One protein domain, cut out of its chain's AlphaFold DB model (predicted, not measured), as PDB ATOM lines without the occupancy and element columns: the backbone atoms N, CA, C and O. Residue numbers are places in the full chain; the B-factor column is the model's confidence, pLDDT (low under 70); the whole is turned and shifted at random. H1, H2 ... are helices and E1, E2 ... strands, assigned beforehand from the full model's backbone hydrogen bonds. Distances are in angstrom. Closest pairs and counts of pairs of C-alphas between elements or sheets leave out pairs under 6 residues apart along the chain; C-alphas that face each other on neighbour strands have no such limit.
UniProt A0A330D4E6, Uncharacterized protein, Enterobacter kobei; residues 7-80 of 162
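This is residues 7 to 80 of the 162 residues of an uncharacterized protein of Enterobacter kobei (UniProt A0A330D4E6). Two small strand hairpins, E3 with E4 and E1 with E2, make the body, tied to each other by a short pairing at residues 30 and 31, which pair with E1 and with E3; the one-turn helix H1 follows directly on E2. From E4 the chain leaves this body for two small helices that touch no other helix, H2 and then H3, which lies farthest out. The printed part has 74 residues, with four named strands and three named helices in the order E1, E2, H1, E3, E4, H2, H3; each of the two sheets, E1 - E2 and E3 - E4, is antiparallel. The class is mixed, helices and strands, with under half of the residues in named elements. The whole is compact, with a radius of gyration of the C-alphas of 12.9 A, and spans 36 by 30 by 22 A.

Find C-alpha 38 at (42.420, -31.927, 21.430); from there E3, residues 38 to 42, runs 13.1 A to C-alpha 42 at (48.726, -36.109, 10.785). E4 is residues 51 to 54, 10.3 A long. Go back to E1, residues 8 to 11, also 10.3 A, and E2, residues 16 to 18; H1 is residues 19 to 22. Farther on, H2 is residues 61 to 66, and H3, residues 73 to 80, runs 10.8 A to C-alpha 80 at (67.027, -24.477, 27.520).

Begin with the hairpin of E3 and E4, antiparallel at 142 degrees: N 40 and O 53 are 2.8 A apart, and N 53 and O 40 3.0 A, both within hydrogen-bond range. In the hairpin of E1 and E2, antiparallel at 135 degrees, look for N 17 and O 9, within hydrogen-bond range at 2.9 A. The closest C-alphas of E1 and E4 are those of Leu 8 and Phe 52, 7.5 A apart. The closest of H1 and E4 are those of Ser 19 and Cys 51, 5.2 A apart. E2 and E4 are only just apart, their closest C-alphas 8.4 A from each other. H2 and H3 are apart, and H3 is apart from E4. In H2 and H3 every O i to N i+4 pair is within hydrogen-bond range; H1 is too short for such a pair.

Look to Glu 27 and Glu 78 for the two C-alphas farthest apart, 37.1 A. The printed part has no cut. The link from H1 to E3, residues 23 to 37, is long. The mean pLDDT of the printed part is 86.6; it is under 70 at residues 71 to 74, of which 73 and 74 belong to H3.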
ATOM      1  N   TYR A   7      54.760 -36.500  19.216       92.81
ATOM      2  CA  TYR A   7      54.758 -37.922  18.839       92.81
ATOM      3  C   TYR A   7      54.084 -38.822  19.878       92.81
ATOM      4  O   TYR A   7      54.052 -40.043  19.723       92.81
ATOM      5  N   LEU A   8      53.511 -38.215  20.920       94.69
ATOM      6  CA  LEU A   8      52.810 -38.882  22.006       94.69
ATOM      7  C   LEU A   8      51.527 -38.113  22.338       94.69
ATOM      8  O   LEU A   8      51.553 -36.889  22.452       94.69
ATOM      9  N   ALA A   9      50.429 -38.840  22.513       96.06
ATOM     10  CA  ALA A   9      49.137 -38.299  22.920       96.06
ATOM     11  C   ALA A   9      48.431 -39.263  23.880       96.06
ATOM     12  O   ALA A   9      48.823 -40.427  24.005       96.06
ATOM     13  N   ILE A  10      47.376 -38.788  24.534       96.50
ATOM     14  CA  ILE A  10      46.445 -39.618  25.312       96.50
ATOM     15  C   ILE A  10      45.082 -39.643  24.627       96.50
ATOM     16  O   ILE A  10      44.682 -38.664  24.004       96.50
ATOM     17  N   ASN A  11      44.361 -40.755  24.710       94.88
ATOM     18  CA  ASN A  11      42.980 -40.823  24.231       94.88
ATOM     19  C   ASN A  11      41.977 -40.418  25.331       94.88
ATOM     20  O   ASN A  11      42.365 -40.176  26.474       94.88
ATOM     21  N   ALA A  12      40.680 -40.399  25.010       92.88
ATOM     22  CA  ALA A  12      39.611 -40.073  25.964       92.88
ATOM     23  C   ALA A  12      39.543 -41.011  27.193       92.88
ATOM     24  O   ALA A  12      39.011 -40.633  28.230       92.88
ATOM     25  N   VAL A  13      40.097 -42.224  27.087       93.38
ATOM     26  CA  VAL A  13      40.178 -43.212  28.181       93.38
ATOM     27  C   VAL A  13      41.423 -42.980  29.060       93.38
ATOM     28  O   VAL A  13      41.595 -43.632  30.083       93.38
ATOM     29  N   GLY A  14      42.316 -42.060  28.675       92.19
ATOM     30  CA  GLY A  14      43.580 -41.786  29.366       92.19
ATOM     31  C   GLY A  14      44.736 -42.709  28.961       92.19
ATOM     32  O   GLY A  14      45.794 -42.685  29.584       92.19
ATOM     33  N   LYS A  15      44.576 -43.522  27.909       94.38
ATOM     34  CA  LYS A  15      45.642 -44.390  27.394       94.38
ATOM     35  C   LYS A  15      46.592 -43.601  26.498       94.38
ATOM     36  O   LYS A  15      46.164 -42.973  25.529       94.38
ATOM     37  N   TYR A  16      47.887 -43.714  26.776       95.19
ATOM     38  CA  TYR A  16      48.948 -43.154  25.944       95.19
ATOM     39  C   TYR A  16      49.098 -43.919  24.624       95.19
ATOM     40  O   TYR A  16      49.043 -45.152  24.591       95.19
ATOM     41  N   SER A  17      49.341 -43.191  23.537       94.50
ATOM     42  CA  SER A  17      49.672 -43.761  22.233       94.50
ATOM     43  C   SER A  17      50.698 -42.910  21.505       94.50
ATOM     44  O   SER A  17      50.656 -41.681  21.537       94.50
ATOM     45  N   THR A  18      51.591 -43.586  20.789       94.81
ATOM     46  CA  THR A  18      52.455 -42.943  19.804       94.81
ATOM     47  C   THR A  18      51.655 -42.542  18.570       94.81
ATOM     48  O   THR A  18      50.619 -43.147  18.264       94.81
ATOM     49  N   SER A  19      52.158 -41.553  17.832       92.69
ATOM     50  CA  SER A  19      51.571 -41.124  16.558       92.69
ATOM     51  C   SER A  19      51.493 -42.268  15.549       92.69
ATOM     52  O   SER A  19      50.464 -42.445  14.908       92.69
ATOM     53  N   TRP A  20      52.521 -43.119  15.488       91.50
ATOM     54  CA  TRP A  20      52.542 -44.321  14.650       91.50
ATOM     55  C   TRP A  20      51.365 -45.267  14.922       91.50
ATOM     56  O   TRP A  20      50.693 -45.729  13.998       91.50
ATOM     57  N   ASN A  21      51.082 -45.546  16.196       91.94
ATOM     58  CA  ASN A  21      49.978 -46.428  16.571       91.94
ATOM     59  C   ASN A  21      48.613 -45.757  16.384       91.94
ATOM     60  O   ASN A  21      47.651 -46.435  16.028       91.94
ATOM     61  N   ALA A  22      48.539 -44.438  16.562       92.25
ATOM     62  CA  ALA A  22      47.306 -43.674  16.420       92.25
ATOM     63  C   ALA A  22      46.744 -43.682  14.990       92.25
ATOM     64  O   ALA A  22      45.529 -43.637  14.818       92.25
ATOM     65  N   ILE A  23      47.587 -43.845  13.961       91.38
ATOM     66  CA  ILE A  23      47.141 -43.979  12.558       91.38
ATOM     67  C   ILE A  23      46.166 -45.151  12.379       91.38
ATOM     68  O   ILE A  23      45.271 -45.081  11.537       91.38
ATOM     69  N   LYS A  24      46.323 -46.219  13.172       90.56
ATOM     70  CA  LYS A  24      45.471 -47.417  13.109       90.56
ATOM     71  C   LYS A  24      44.060 -47.170  13.655       90.56
ATOM     72  O   LYS A  24      43.179 -47.983  13.405       90.56
ATOM     73  N   ALA A  25      43.853 -46.076  14.386       87.75
ATOM     74  CA  ALA A  25      42.578 -45.688  14.980       87.75
ATOM     75  C   ALA A  25      42.269 -44.212  14.647       87.75
ATOM     76  O   ALA A  25      42.343 -43.353  15.525       87.75
ATOM     77  N   PRO A  26      41.952 -43.893  13.376       79.81
ATOM     78  CA  PRO A  26      41.770 -42.511  12.928       79.81
ATOM     79  C   PRO A  26      40.506 -41.843  13.489       79.81
ATOM     80  O   PRO A  26      40.446 -40.621  13.528       79.81
ATOM     81  N   GLU A  27      39.518 -42.624  13.928       86.19
ATOM     82  CA  GLU A  27      38.275 -42.116  14.534       86.19
ATOM     83  C   GLU A  27      38.440 -41.754  16.018       86.19
ATOM     84  O   GLU A  27      37.543 -41.186  16.636       86.19
ATOM     85  N   GLN A  28      39.592 -42.081  16.608       91.19
ATOM     86  CA  GLN A  28      39.883 -41.770  17.997       91.19
ATOM     87  C   GLN A  28      40.274 -40.298  18.143       91.19
ATOM     88  O   GLN A  28      41.159 -39.803  17.446       91.19
ATOM     89  N   THR A  29      39.679 -39.627  19.125       93.94
ATOM     90  CA  THR A  29      40.124 -38.310  19.578       93.94
ATOM     91  C   THR A  29      41.377 -38.437  20.437       93.94
ATOM     92  O   THR A  29      41.478 -39.311  21.312       93.94
ATOM     93  N   TRP A  30      42.341 -37.557  20.171       94.56
ATOM     94  CA  TRP A  30      43.649 -37.525  20.815       94.56
ATOM     95  C   TRP A  30      43.826 -36.204  21.548       94.56
ATOM     96  O   TRP A  30      43.435 -35.160  21.042       94.56
ATOM     97  N   PHE A  31      44.452 -36.240  22.717       94.81
ATOM     98  CA  PHE A  31      44.661 -35.075  23.563       94.81
ATOM     99  C   PHE A  31      46.132 -34.916  23.936       94.81
ATOM    100  O   PHE A  31      46.885 -35.885  24.083       94.81
ATOM    101  N   CYS A  32      46.533 -33.659  24.102       93.00
ATOM    102  CA  CYS A  32      47.863 -33.271  24.536       93.00
ATOM    103  C   CYS A  32      48.136 -33.735  25.962       93.00
ATOM    104  O   CYS A  32      47.355 -33.464  26.870       93.00
ATOM    105  N   THR A  33      49.298 -34.347  26.183       92.81
ATOM    106  CA  THR A  33      49.708 -34.842  27.504       92.81
ATOM    107  C   THR A  33      49.946 -33.727  28.524       92.81
ATOM    108  O   THR A  33      50.011 -34.005  29.715       92.81
ATOM    109  N   SER A  34      50.128 -32.481  28.073       89.81
ATOM    110  CA  SER A  34      50.455 -31.345  28.943       89.81
ATOM    111  C   SER A  34      49.269 -30.424  29.221       89.81
ATOM    112  O   SER A  34      49.105 -29.990  30.352       89.81
ATOM    113  N   CYS A  35      48.453 -30.097  28.214       90.56
ATOM    114  CA  CYS A  35      47.343 -29.140  28.368       90.56
ATOM    115  C   CYS A  35      45.952 -29.755  28.144       90.56
ATOM    116  O   CYS A  35      44.948 -29.036  28.198       90.56
ATOM    117  N   LEU A  36      45.892 -31.062  27.850       91.88
ATOM    118  CA  LEU A  36      44.659 -31.823  27.615       91.88
ATOM    119  C   LEU A  36      43.759 -31.227  26.520       91.88
ATOM    120  O   LEU A  36      42.552 -31.438  26.512       91.88
ATOM    121  N   SER A  37      44.329 -30.434  25.611       91.81
ATOM    122  CA  SER A  37      43.606 -29.938  24.438       91.81
ATOM    123  C   SER A  37      43.595 -31.002  23.357       91.81
ATOM    124  O   SER A  37      44.549 -31.774  23.248       91.81
ATOM    125  N   GLU A  38      42.531 -31.021  22.563       93.00
ATOM    126  CA  GLU A  38      42.420 -31.927  21.430       93.00
ATOM    127  C   GLU A  38      43.537 -31.668  20.406       93.00
ATOM    128  O   GLU A  38      43.964 -30.531  20.172       93.00
ATOM    129  N   LEU A  39      44.045 -32.755  19.840       92.75
ATOM    130  CA  LEU A  39      45.136 -32.788  18.885       92.75
ATOM    131  C   LEU A  39      44.639 -33.312  17.543       92.75
ATOM    132  O   LEU A  39      43.878 -34.275  17.464       92.75
ATOM    133  N   ARG A  40      45.176 -32.737  16.471       92.62
ATOM    134  CA  ARG A  40      45.002 -33.234  15.112       92.62
ATOM    135  C   ARG A  40      46.101 -34.246  14.801       92.62
ATOM    136  O   ARG A  40      47.285 -33.921  14.888       92.62
ATOM    137  N   LEU A  41      45.709 -35.466  14.439       93.06
ATOM    138  CA  LEU A  41      46.627 -36.501  13.962       93.06
ATOM    139  C   LEU A  41      46.933 -36.285  12.475       93.06
ATOM    140  O   LEU A  41      46.033 -36.307  11.635       93.06
ATOM    141  N   HIS A  42      48.214 -36.151  12.149       90.75
ATOM    142  CA  HIS A  42      48.726 -36.109  10.785       90.75
ATOM    143  C   HIS A  42      49.370 -37.444  10.440       90.75
ATOM    144  O   HIS A  42      50.229 -37.951  11.165       90.75
ATOM    145  N   LYS A  43      48.950 -38.026   9.317       89.69
ATOM    146  CA  LYS A  43      49.559 -39.249   8.784       89.69
ATOM    147  C   LYS A  43      50.939 -38.927   8.210       89.69
ATOM    148  O   LYS A  43      51.187 -37.806   7.772       89.69
ATOM    149  N   ALA A  44      51.813 -39.931   8.183       86.81
ATOM    150  CA  ALA A  44      53.116 -39.802   7.546       86.81
ATOM    151  C   ALA A  44      52.944 -39.391   6.073       86.81
ATOM    152  O   ALA A  44      52.166 -40.008   5.341       86.81
ATOM    153  N   SER A  45      53.643 -38.340   5.649       83.69
ATOM    154  CA  SER A  45      53.612 -37.844   4.268       83.69
ATOM    155  C   SER A  45      54.974 -37.277   3.879       83.69
ATOM    156  O   SER A  45      55.663 -36.692   4.710       83.69
ATOM    157  N   ASN A  46      55.382 -37.470   2.621       76.44
ATOM    158  CA  ASN A  46      56.603 -36.891   2.045       76.44
ATOM    159  C   ASN A  46      57.883 -37.113   2.883       76.44
ATOM    160  O   ASN A  46      58.707 -36.213   3.017       76.44
ATOM    161  N   GLY A  47      58.044 -38.307   3.467       74.06
ATOM    162  CA  GLY A  47      59.208 -38.660   4.295       74.06
ATOM    163  C   GLY A  47      59.159 -38.147   5.739       74.06
ATOM    164  O   GLY A  47      60.073 -38.432   6.506       74.06
ATOM    165  N   LEU A  48      58.102 -37.431   6.127       79.38
ATOM    166  CA  LEU A  48      57.855 -37.031   7.509       79.38
ATOM    167  C   LEU A  48      57.067 -38.118   8.239       79.38
ATOM    168  O   LEU A  48      56.094 -38.665   7.710       79.38
ATOM    169  N   GLU A  49      57.483 -38.413   9.468       87.50
ATOM    170  CA  GLU A  49      56.777 -39.341  10.345       87.50
ATOM    171  C   GLU A  49      55.404 -38.789  10.745       87.50
ATOM    172  O   GLU A  49      55.168 -37.580  10.769       87.50
ATOM    173  N   ALA A  50      54.481 -39.692  11.081       92.19
ATOM    174  CA  ALA A  50      53.191 -39.289  11.616       92.19
ATOM    175  C   ALA A  50      53.379 -38.511  12.919       92.19
ATOM    176  O   ALA A  50      54.210 -38.870  13.757       92.19
ATOM    177  N   CYS A  51      52.574 -37.477  13.118       92.44
ATOM    178  CA  CYS A  51      52.694 -36.601  14.272       92.44
ATOM    179  C   CYS A  51      51.337 -36.036  14.679       92.44
ATOM    180  O   CYS A  51      50.352 -36.104  13.948       92.44
ATOM    181  N   PHE A  52      51.297 -35.467  15.871       93.12
ATOM    182  CA  PHE A  52      50.175 -34.706  16.372       93.12
ATOM    183  C   PHE A  52      50.528 -33.227  16.389       93.12
ATOM    184  O   PHE A  52      51.628 -32.842  16.797       93.12
ATOM    185  N   THR A  53      49.574 -32.386  16.023       91.38
ATOM    186  CA  THR A  53      49.676 -30.943  16.241       91.38
ATOM    187  C   THR A  53      48.453 -30.463  16.993       91.38
ATOM    188  O   THR A  53      47.380 -31.054  16.902       91.38
ATOM    189  N   HIS A  54      48.593 -29.362  17.721       91.25
ATOM    190  CA  HIS A  54      47.406 -28.671  18.202       91.25
ATOM    191  C   HIS A  54      46.634 -28.041  17.028       91.25
ATOM    192  O   HIS A  54      47.150 -27.940  15.911       91.25
ATOM    193  N   ASP A  55      45.418 -27.587  17.303       85.75
ATOM    194  CA  ASP A  55      44.710 -26.620  16.472       85.75
ATOM    195  C   ASP A  55      44.676 -25.280  17.216       85.75
ATOM    196  O   ASP A  55      44.028 -25.165  18.256       85.75
ATOM    197  N   LEU A  56      45.422 -24.281  16.725       79.00
ATOM    198  CA  LEU A  56      45.523 -22.970  17.386       79.00
ATOM    199  C   LEU A  56      44.173 -22.259  17.468       79.00
ATOM    200  O   LEU A  56      43.956 -21.504  18.410       79.00
ATOM    201  N   MET A  57      43.261 -22.523  16.530       79.44
ATOM    202  CA  MET A  57      41.942 -21.888  16.525       79.44
ATOM    203  C   MET A  57      41.040 -22.425  17.639       79.44
ATOM    204  O   MET A  57      40.129 -21.732  18.083       79.44
ATOM    205  N   CYS A  58      41.304 -23.645  18.112       77.56
ATOM    206  CA  CYS A  58      40.535 -24.303  19.167       77.56
ATOM    207  C   CYS A  58      41.200 -24.192  20.548       77.56
ATOM    208  O   CYS A  58      40.672 -24.697  21.541       77.56
ATOM    209  N   LEU A  59      42.368 -23.551  20.632       83.00
ATOM    210  CA  LEU A  59      43.116 -23.389  21.872       83.00
ATOM    211  C   LEU A  59      42.718 -22.108  22.596       83.00
ATOM    212  O   LEU A  59      42.800 -21.006  22.063       83.00
ATOM    213  N   THR A  60      42.375 -22.240  23.874       86.31
ATOM    214  CA  THR A  60      42.227 -21.078  24.756       86.31
ATOM    215  C   THR A  60      43.584 -20.379  24.948       86.31
ATOM    216  O   THR A  60      44.582 -21.097  25.111       86.31
ATOM    217  N   PRO A  61      43.642 -19.038  25.061       83.00
ATOM    218  CA  PRO A  61      44.895 -18.295  25.252       83.00
ATOM    219  C   PRO A  61      45.757 -18.816  26.412       83.00
ATOM    220  O   PRO A  61      46.943 -19.074  26.234       83.00
ATOM    221  N   SER A  62      45.143 -19.116  27.562       83.94
ATOM    222  CA  SER A  62      45.839 -19.670  28.736       83.94
ATOM    223  C   SER A  62      46.556 -21.001  28.445       83.94
ATOM    224  O   SER A  62      47.703 -21.215  28.850       83.94
ATOM    225  N   LYS A  63      45.926 -21.902  27.679       85.75
ATOM    226  CA  LYS A  63      46.552 -23.169  27.259       85.75
ATOM    227  C   LYS A  63      47.630 -22.954  26.200       85.75
ATOM    228  O   LYS A  63      48.634 -23.661  26.218       85.75
ATOM    229  N   ALA A  64      47.442 -21.989  25.303       81.88
ATOM    230  CA  ALA A  64      48.443 -21.622  24.306       81.88
ATOM    231  C   ALA A  64      49.710 -21.038  24.959       81.88
ATOM    232  O   ALA A  64      50.826 -21.294  24.506       81.88
ATOM    233  N   GLU A  65      49.552 -20.314  26.068       79.69
ATOM    234  CA  GLU A  65      50.667 -19.770  26.837       79.69
ATOM    235  C   GLU A  65      51.391 -20.818  27.692       79.69
ATOM    236  O   GLU A  65      52.618 -20.781  27.792       79.69
ATOM    237  N   SER A  66      50.663 -21.752  28.294       80.00
ATOM    238  CA  SER A  66      51.236 -22.728  29.231       80.00
ATOM    239  C   SER A  66      51.744 -24.011  28.568       80.00
ATOM    240  O   SER A  66      52.641 -24.664  29.103       80.00
ATOM    241  N   CYS A  67      51.206 -24.401  27.409       86.00
ATOM    242  CA  CYS A  67      51.574 -25.666  26.785       86.00
ATOM    243  C   CYS A  67      52.994 -25.615  26.192       86.00
ATOM    244  O   CYS A  67      53.269 -24.789  25.313       86.00
ATOM    245  N   PRO A  68      53.884 -26.556  26.556       80.62
ATOM    246  CA  PRO A  68      55.261 -26.565  26.069       80.62
ATOM    247  C   PRO A  68      55.380 -26.802  24.554       80.62
ATOM    248  O   PRO A  68      56.412 -26.477  23.975       80.62
ATOM    249  N   TYR A  69      54.349 -27.353  23.907       82.19
ATOM    250  CA  TYR A  69      54.372 -27.710  22.483       82.19
ATOM    251  C   TYR A  69      53.850 -26.611  21.543       82.19
ATOM    252  O   TYR A  69      53.938 -26.742  20.319       82.19
ATOM    253  N   ILE A  70      53.306 -25.527  22.099       82.44
ATOM    254  CA  ILE A  70      52.811 -24.357  21.348       82.44
ATOM    255  C   ILE A  70      53.887 -23.246  21.322       82.44
ATOM    256  O   ILE A  70      53.663 -22.140  20.843       82.44
ATOM    257  N   ALA A  71      55.078 -23.550  21.851       66.69
ATOM    258  CA  ALA A  71      56.109 -22.585  22.187       66.69
ATOM    259  C   ALA A  71      56.433 -21.593  21.057       66.69
ATOM    260  O   ALA A  71      56.879 -21.951  19.970       66.69
ATOM    261  N   GLU A  72      56.305 -20.310  21.394       64.06
ATOM    262  CA  GLU A  72      57.096 -19.240  20.796       64.06
ATOM    263  C   GLU A  72      58.583 -19.568  21.006       64.06
ATOM    264  O   GLU A  72      58.969 -19.956  22.113       64.06
ATOM    265  N   GLU A  73      59.428 -19.392  19.988       61.03
ATOM    266  CA  GLU A  73      60.859 -19.748  20.021       61.03
ATOM    267  C   GLU A  73      61.580 -19.220  21.283       61.03
ATOM    268  O   GLU A  73      62.453 -19.884  21.841       61.03
ATOM    269  N   ARG A  74      61.146 -18.074  21.821       60.72
ATOM    270  CA  ARG A  74      61.632 -17.491  23.081       60.72
ATOM    271  C   ARG A  74      61.455 -18.403  24.309       60.72
ATOM    272  O   ARG A  74      62.405 -18.576  25.066       60.72
ATOM    273  N   LYS A  75      60.297 -19.056  24.482       72.69
ATOM    274  CA  LYS A  75      60.041 -19.959  25.630       72.69
ATOM    275  C   LYS A  75      60.950 -21.186  25.602       72.69
ATOM    276  O   LYS A  75      61.372 -21.688  26.642       72.69
ATOM    277  N   LYS A  76      61.286 -21.665  24.400       74.12
ATOM    278  CA  LYS A  76      62.250 -22.754  24.205       74.12
ATOM    279  C   LYS A  76      63.660 -22.323  24.615       74.12
ATOM    280  O   LYS A  76      64.340 -23.085  25.298       74.12
ATOM    281  N   HIS A  77      64.082 -21.111  24.250       78.50
ATOM    282  CA  HIS A  77      65.382 -20.562  24.644       78.50
ATOM    283  C   HIS A  77      65.504 -20.395  26.163       78.50
ATOM    284  O   HIS A  77      66.480 -20.873  26.742       78.50
ATOM    285  N   GLU A  78      64.501 -19.791  26.803       82.44
ATOM    286  CA  GLU A  78      64.442 -19.615  28.262       82.44
ATOM    287  C   GLU A  78      64.503 -20.967  28.986       82.44
ATOM    288  O   GLU A  78      65.315 -21.162  29.890       82.44
ATOM    289  N   ARG A  79      63.725 -21.954  28.523       81.56
ATOM    290  CA  ARG A  79      63.734 -23.305  29.098       81.56
ATOM    291  C   ARG A  79      65.080 -24.006  28.931       81.56
ATOM    292  O   ARG A  79      65.549 -24.651  29.862       81.56
ATOM    293  N   LEU A  80      65.705 -23.898  27.759       85.75
ATOM    294  CA  LEU A  80      67.027 -24.477  27.520       85.75
ATOM    295  C   LEU A  80      68.102 -23.812  28.386       85.75
ATOM    296  O   LEU A  80      68.982 -24.508  28.884       85.75
TER     297      LEU A  80